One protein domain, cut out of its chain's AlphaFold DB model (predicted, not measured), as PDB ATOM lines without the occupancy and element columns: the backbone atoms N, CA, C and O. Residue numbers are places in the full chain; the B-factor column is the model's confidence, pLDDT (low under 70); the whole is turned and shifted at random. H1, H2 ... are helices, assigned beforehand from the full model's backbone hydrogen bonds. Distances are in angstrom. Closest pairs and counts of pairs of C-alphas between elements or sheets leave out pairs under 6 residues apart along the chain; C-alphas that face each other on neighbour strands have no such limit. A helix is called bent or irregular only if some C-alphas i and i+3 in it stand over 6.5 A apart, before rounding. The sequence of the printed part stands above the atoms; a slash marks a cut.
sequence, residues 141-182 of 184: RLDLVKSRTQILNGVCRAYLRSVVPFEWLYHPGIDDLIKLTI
ATOM      1  N   ARG A 141     -11.598  -2.303   6.351       93.00
ATOM      2  CA  ARG A 141     -12.369  -2.741   5.177       93.00
ATOM      3  C   ARG A 141     -13.356  -3.851   5.520       93.00
ATOM      4  O   ARG A 141     -14.510  -3.778   5.100       93.00
ATOM      5  N   LEU A 142     -12.929  -4.859   6.278       92.62
ATOM      6  CA  LEU A 142     -13.798  -5.955   6.705       92.62
ATOM      7  C   LEU A 142     -14.977  -5.435   7.541       92.62
ATOM      8  O   LEU A 142     -16.123  -5.823   7.305       92.62
ATOM      9  N   ASP A 143     -14.709  -4.525   8.474       93.94
ATOM     10  CA  ASP A 143     -15.724  -3.920   9.331       93.94
ATOM     11  C   ASP A 143     -16.726  -3.087   8.525       93.94
ATOM     12  O   ASP A 143     -17.936  -3.179   8.756       93.94
ATOM     13  N   LEU A 144     -16.257  -2.340   7.523       91.88
ATOM     14  CA  LEU A 144     -17.126  -1.606   6.601       91.88
ATOM     15  C   LEU A 144     -18.021  -2.543   5.786       91.88
ATOM     16  O   LEU A 144     -19.228  -2.308   5.696       91.88
ATOM     17  N   VAL A 145     -17.466  -3.620   5.224       90.56
ATOM     18  CA  VAL A 145     -18.245  -4.625   4.478       90.56
ATOM     19  C   VAL A 145     -19.296  -5.264   5.383       90.56
ATOM     20  O   VAL A 145     -20.463  -5.377   5.001       90.56
ATOM     21  N   LYS A 146     -18.921  -5.627   6.613       91.62
ATOM     22  CA  LYS A 146     -19.838  -6.189   7.609       91.62
ATOM     23  C   LYS A 146     -20.953  -5.209   7.977       91.62
ATOM     24  O   LYS A 146     -22.118  -5.600   7.993       91.62
ATOM     25  N   SER A 147     -20.618  -3.944   8.223       93.19
ATOM     26  CA  SER A 147     -21.589  -2.888   8.525       93.19
ATOM     27  C   SER A 147     -22.583  -2.696   7.372       93.19
ATOM     28  O   SER A 147     -23.797  -2.769   7.578       93.19
ATOM     29  N   ARG A 148     -22.090  -2.573   6.132       91.19
ATOM     30  CA  ARG A 148     -22.933  -2.468   4.927       91.19
ATOM     31  C   ARG A 148     -23.841  -3.685   4.760       91.19
ATOM     32  O   ARG A 148     -25.035  -3.538   4.512       91.19
ATOM     33  N   THR A 149     -23.299  -4.879   4.978       90.00
ATOM     34  CA  THR A 149     -24.039  -6.143   4.907       90.00
ATOM     35  C   THR A 149     -25.177  -6.187   5.925       90.00
ATOM     36  O   THR A 149     -26.275  -6.641   5.607       90.00
ATOM     37  N   GLN A 150     -24.952  -5.704   7.148       92.75
ATOM     38  CA  GLN A 150     -25.986  -5.634   8.183       92.75
ATOM     39  C   GLN A 150     -27.105  -4.656   7.813       92.75
ATOM     40  O   GLN A 150     -28.280  -4.986   7.989       92.75
ATOM     41  N   ILE A 151     -26.757  -3.492   7.258       92.19
ATOM     42  CA  ILE A 151     -27.732  -2.503   6.783       92.19
ATOM     43  C   ILE A 151     -28.581  -3.096   5.655       92.19
ATOM     44  O   ILE A 151     -29.808  -3.087   5.749       92.19
ATOM     45  N   LEU A 152     -27.947  -3.681   4.632       90.94
ATOM     46  CA  LEU A 152     -28.644  -4.332   3.517       90.94
ATOM     47  C   LEU A 152     -29.564  -5.450   4.000       90.94
ATOM     48  O   LEU A 152     -30.715  -5.520   3.580       90.94
ATOM     49  N   ASN A 153     -29.093  -6.281   4.931       90.06
ATOM     50  CA  ASN A 153     -29.910  -7.307   5.573       90.06
ATOM     51  C   ASN A 153     -31.156  -6.715   6.241       90.06
ATOM     52  O   ASN A 153     -32.252  -7.255   6.093       90.06
ATOM     53  N   GLY A 154     -30.996  -5.619   6.985       92.31
ATOM     54  CA  GLY A 154     -32.104  -4.920   7.632       92.31
ATOM     55  C   GLY A 154     -33.127  -4.402   6.623       92.31
ATOM     56  O   GLY A 154     -34.318  -4.681   6.764       92.31
ATOM     57  N   VAL A 155     -32.657  -3.722   5.574       92.12
ATOM     58  CA  VAL A 155     -33.502  -3.174   4.501       92.12
ATOM     59  C   VAL A 155     -34.229  -4.285   3.747       92.12
ATOM     60  O   VAL A 155     -35.446  -4.220   3.600       92.12
ATOM     61  N   CYS A 156     -33.524  -5.345   3.341       90.44
ATOM     62  CA  CYS A 156     -34.123  -6.470   2.620       90.44
ATOM     63  C   CYS A 156     -35.190  -7.169   3.463       90.44
ATOM     64  O   CYS A 156     -36.277  -7.446   2.969       90.44
ATOM     65  N   ARG A 157     -34.931  -7.410   4.754       90.38
ATOM     66  CA  ARG A 157     -35.934  -8.013   5.646       90.38
ATOM     67  C   ARG A 157     -37.149  -7.115   5.840       90.38
ATOM     68  O   ARG A 157     -38.264  -7.625   5.891       90.38
ATOM     69  N   ALA A 158     -36.951  -5.805   5.982       93.12
ATOM     70  CA  ALA A 158     -38.053  -4.859   6.108       93.12
ATOM     71  C   ALA A 158     -38.910  -4.836   4.834       93.12
ATOM     72  O   ALA A 158     -40.132  -4.918   4.921       93.12
ATOM     73  N   TYR A 159     -38.263  -4.818   3.668       92.12
ATOM     74  CA  TYR A 159     -38.925  -4.890   2.371       92.12
ATOM     75  C   TYR A 159     -39.694  -6.207   2.191       92.12
ATOM     76  O   TYR A 159     -40.891  -6.174   1.925       92.12
ATOM     77  N   LEU A 160     -39.070  -7.363   2.442       90.50
ATOM     78  CA  LEU A 160     -39.722  -8.671   2.291       90.50
ATOM     79  C   LEU A 160     -40.953  -8.830   3.195       90.50
ATOM     80  O   LEU A 160     -41.905  -9.496   2.811       90.50
ATOM     81  N   ARG A 161     -40.989  -8.180   4.367       92.00
ATOM     82  CA  ARG A 161     -42.190  -8.161   5.226       92.00
ATOM     83  C   ARG A 161     -43.379  -7.416   4.615       92.00
ATOM     84  O   ARG A 161     -44.502  -7.661   5.040       92.00
ATOM     85  N   SER A 162     -43.140  -6.502   3.675       94.12
ATOM     86  CA  SER A 162     -44.195  -5.779   2.951       94.12
ATOM     87  C   SER A 162     -44.709  -6.528   1.716       94.12
ATOM     88  O   SER A 162     -45.744  -6.166   1.166       94.12
ATOM     89  N   VAL A 163     -43.996  -7.578   1.306       93.12
ATOM     90  CA  VAL A 163     -44.227  -8.364   0.092       93.12
ATOM     91  C   VAL A 163     -44.868  -9.703   0.467       93.12
ATOM     92  O   VAL A 163     -44.542 -10.284   1.506       93.12
ATOM     93  N   VAL A 164     -45.770 -10.227  -0.367       93.25
ATOM     94  CA  VAL A 164     -46.406 -11.525  -0.087       93.25
ATOM     95  C   VAL A 164     -45.383 -12.671  -0.167       93.25
ATOM     96  O   VAL A 164     -44.520 -12.656  -1.044       93.25
ATOM     97  N   PRO A 165     -45.471 -13.713   0.686       91.31
ATOM     98  CA  PRO A 165     -44.446 -14.764   0.748       91.31
ATOM     99  C   PRO A 165     -44.151 -15.480  -0.576       91.31
ATOM    100  O   PRO A 165     -43.021 -15.895  -0.809       91.31
ATOM    101  N   PHE A 166     -45.144 -15.619  -1.463       92.31
ATOM    102  CA  PHE A 166     -44.946 -16.248  -2.773       92.31
ATOM    103  C   PHE A 166     -44.020 -15.428  -3.691       92.31
ATOM    104  O   PHE A 166     -43.260 -16.000  -4.466       92.31
ATOM    105  N   GLU A 167     -44.027 -14.099  -3.572       91.31
ATOM    106  CA  GLU A 167     -43.184 -13.209  -4.379       91.31
ATOM    107  C   GLU A 167     -41.713 -13.223  -3.932       91.31
ATOM    108  O   GLU A 167     -40.831 -12.833  -4.697       91.31
ATOM    109  N   TRP A 168     -41.410 -13.740  -2.733       89.31
ATOM    110  CA  TRP A 168     -40.038 -13.823  -2.214       89.31
ATOM    111  C   TRP A 168     -39.123 -14.672  -3.103       89.31
ATOM    112  O   TRP A 168     -37.927 -14.401  -3.173       89.31
ATOM    113  N   LEU A 169     -39.683 -15.656  -3.816       87.19
ATOM    114  CA  LEU A 169     -38.967 -16.523  -4.762       87.19
ATOM    115  C   LEU A 169     -38.328 -15.759  -5.930       87.19
ATOM    116  O   LEU A 169     -37.365 -16.249  -6.514       87.19
ATOM    117  N   TYR A 170     -38.854 -14.581  -6.273       89.19
ATOM    118  CA  TYR A 170     -38.370 -13.766  -7.389       89.19
ATOM    119  C   TYR A 170     -37.406 -12.661  -6.949       89.19
ATOM    120  O   TYR A 170     -36.892 -11.923  -7.790       89.19
ATOM    121  N   HIS A 171     -37.149 -12.534  -5.646       85.75
ATOM    122  CA  HIS A 171     -36.203 -11.559  -5.129       85.75
ATOM    123  C   HIS A 171     -34.783 -12.135  -5.075       85.75
ATOM    124  O   HIS A 171     -34.602 -13.291  -4.688       85.75
ATOM    125  N   PRO A 172     -33.762 -11.340  -5.450       86.69
ATOM    126  CA  PRO A 172     -32.379 -11.784  -5.370       86.69
ATOM    127  C   PRO A 172     -32.018 -12.120  -3.923       86.69
ATOM    128  O   PRO A 172     -32.448 -11.447  -2.979       86.69
ATOM    129  N   GLY A 173     -31.198 -13.158  -3.759       84.31
ATOM    130  CA  GLY A 173     -30.657 -13.511  -2.457       84.31
ATOM    131  C   GLY A 173     -29.835 -12.358  -1.883       84.31
ATOM    132  O   GLY A 173     -29.194 -11.599  -2.614       84.31
ATOM    133  N   ILE A 174     -29.816 -12.242  -0.555       80.50
ATOM    134  CA  ILE A 174     -29.025 -11.212   0.134       80.50
ATOM    135  C   ILE A 174     -27.541 -11.328  -0.247       80.50
ATOM    136  O   ILE A 174     -26.878 -10.312  -0.435       80.50
ATOM    137  N   ASP A 175     -27.039 -12.547  -0.449       83.25
ATOM    138  CA  ASP A 175     -25.659 -12.790  -0.874       83.25
ATOM    139  C   ASP A 175     -25.358 -12.232  -2.271       83.25
ATOM    140  O   ASP A 175     -24.253 -11.748  -2.518       83.25
ATOM    141  N   ASP A 176     -26.330 -12.250  -3.181       85.56
ATOM    142  CA  ASP A 176     -26.160 -11.700  -4.527       85.56
ATOM    143  C   ASP A 176     -26.168 -10.172  -4.504       85.56
ATOM    144  O   ASP A 176     -25.369  -9.538  -5.191       85.56
ATOM    145  N   LEU A 177     -26.983  -9.576  -3.630       83.38
ATOM    146  CA  LEU A 177     -26.956  -8.136  -3.379       83.38
ATOM    147  C   LEU A 177     -25.628  -7.694  -2.750       83.38
ATOM    148  O   LEU A 177     -25.075  -6.673  -3.148       83.38
ATOM    149  N   ILE A 178     -25.073  -8.473  -1.813       81.50
ATOM    150  CA  ILE A 178     -23.774  -8.175  -1.192       81.50
ATOM    151  C   ILE A 178     -22.660  -8.169  -2.244       81.50
ATOM    152  O   ILE A 178     -21.868  -7.225  -2.272       81.50
ATOM    153  N   LYS A 179     -22.622  -9.159  -3.147       84.12
ATOM    154  CA  LYS A 179     -21.616  -9.236  -4.226       84.12
ATOM    155  C   LYS A 179     -21.615  -7.994  -5.121       84.12
ATOM    156  O   LYS A 179     -20.546  -7.556  -5.532       84.12
ATOM    157  N   LEU A 180     -22.783  -7.403  -5.382       80.38
ATOM    158  CA  LEU A 180     -22.906  -6.182  -6.189       80.38
ATOM    159  C   LEU A 180     -22.347  -4.935  -5.483       80.38
ATOM    160  O   LEU A 180     -21.967  -3.983  -6.152       80.38
ATOM    161  N   THR A 181     -22.261  -4.935  -4.149       72.25
ATOM    162  CA  THR A 181     -21.802  -3.773  -3.356       72.25
ATOM    163  C   THR A 181     -20.308  -3.760  -3.018       72.25
ATOM    164  O   THR A 181     -19.834  -2.807  -2.399       72.25
ATOM    165  N   ILE A 182     -19.566  -4.808  -3.391       68.25
ATOM    166  CA  ILE A 182     -18.133  -4.976  -3.081       68.25
ATOM    167  C   ILE A 182     -17.226  -4.510  -4.247       68.25
ATOM    168  O   ILE A 182     -16.011  -4.494  -4.100       68.25
TER     169      ILE A 182
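AT A GLANCE: This is residues 141 to 182 of the 184 residues of an uncharacterized protein of Hypsizygus marmoreus (UniProt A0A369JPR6). One long helix, H1, makes the length of the domain; beyond its last residue the chain folds back through the short helix H2, and the short helix H3 packs slantwise on residues 149 to 156 of H1. The turn, residues 161 to 167, sticks out at one end of this narrow rod. The printed part has 42 residues with three named helices, H1, H2 and H3 in that order, and no named strand: the class is all helix. It is only just loose, close to compact, with a radius of gyration of the C-alphas of 11.4 A and spans of 36 by 16 by 8 A.

IN THESE COORDINATES: Find C-alpha 141 at (-12.369, -2.741, 5.177); from there H1, residues 141 to 162, runs 32.0 A to C-alpha 162 at (-44.195, -5.779, 2.951). Next comes H2, residues 165 to 170, 10.2 A long; it is neither bent nor irregular, but only just: C-alphas 166 and 169 are 6.3 A apart. Last is H3, residues 174 to 180, 10.1 A long, ending at C-alpha 180 at (-22.906, -6.182, -6.189).

HOW THE PARTS SIT: Look along H1 to Thr 149: its C-alpha is 6.4 A from that of Ile 178, the closest pair where H1 and H3 touch. They run opposite ways at a steep tilt of 52 degrees. H1 and H2 are close but not clearly touching, their closest C-alphas, Leu 160 and Trp 168, being 6.9 A apart. H2 and H3 are apart. In H3 every O i to N i+4 pair is within hydrogen-bond range; H1 has 17 of 18, and H2 0 of 2, with 2 of 3 O i to N i+3 pairs within range.

THE WHOLE: The farthest C-alphas, Arg 141 and Phe 166, are 36.2 A apart. The printed part has no cut, and both links are tight. Look at the B-factor column: the model's mean pLDDT over the printed part is 88.7, and residue 182 is under 70.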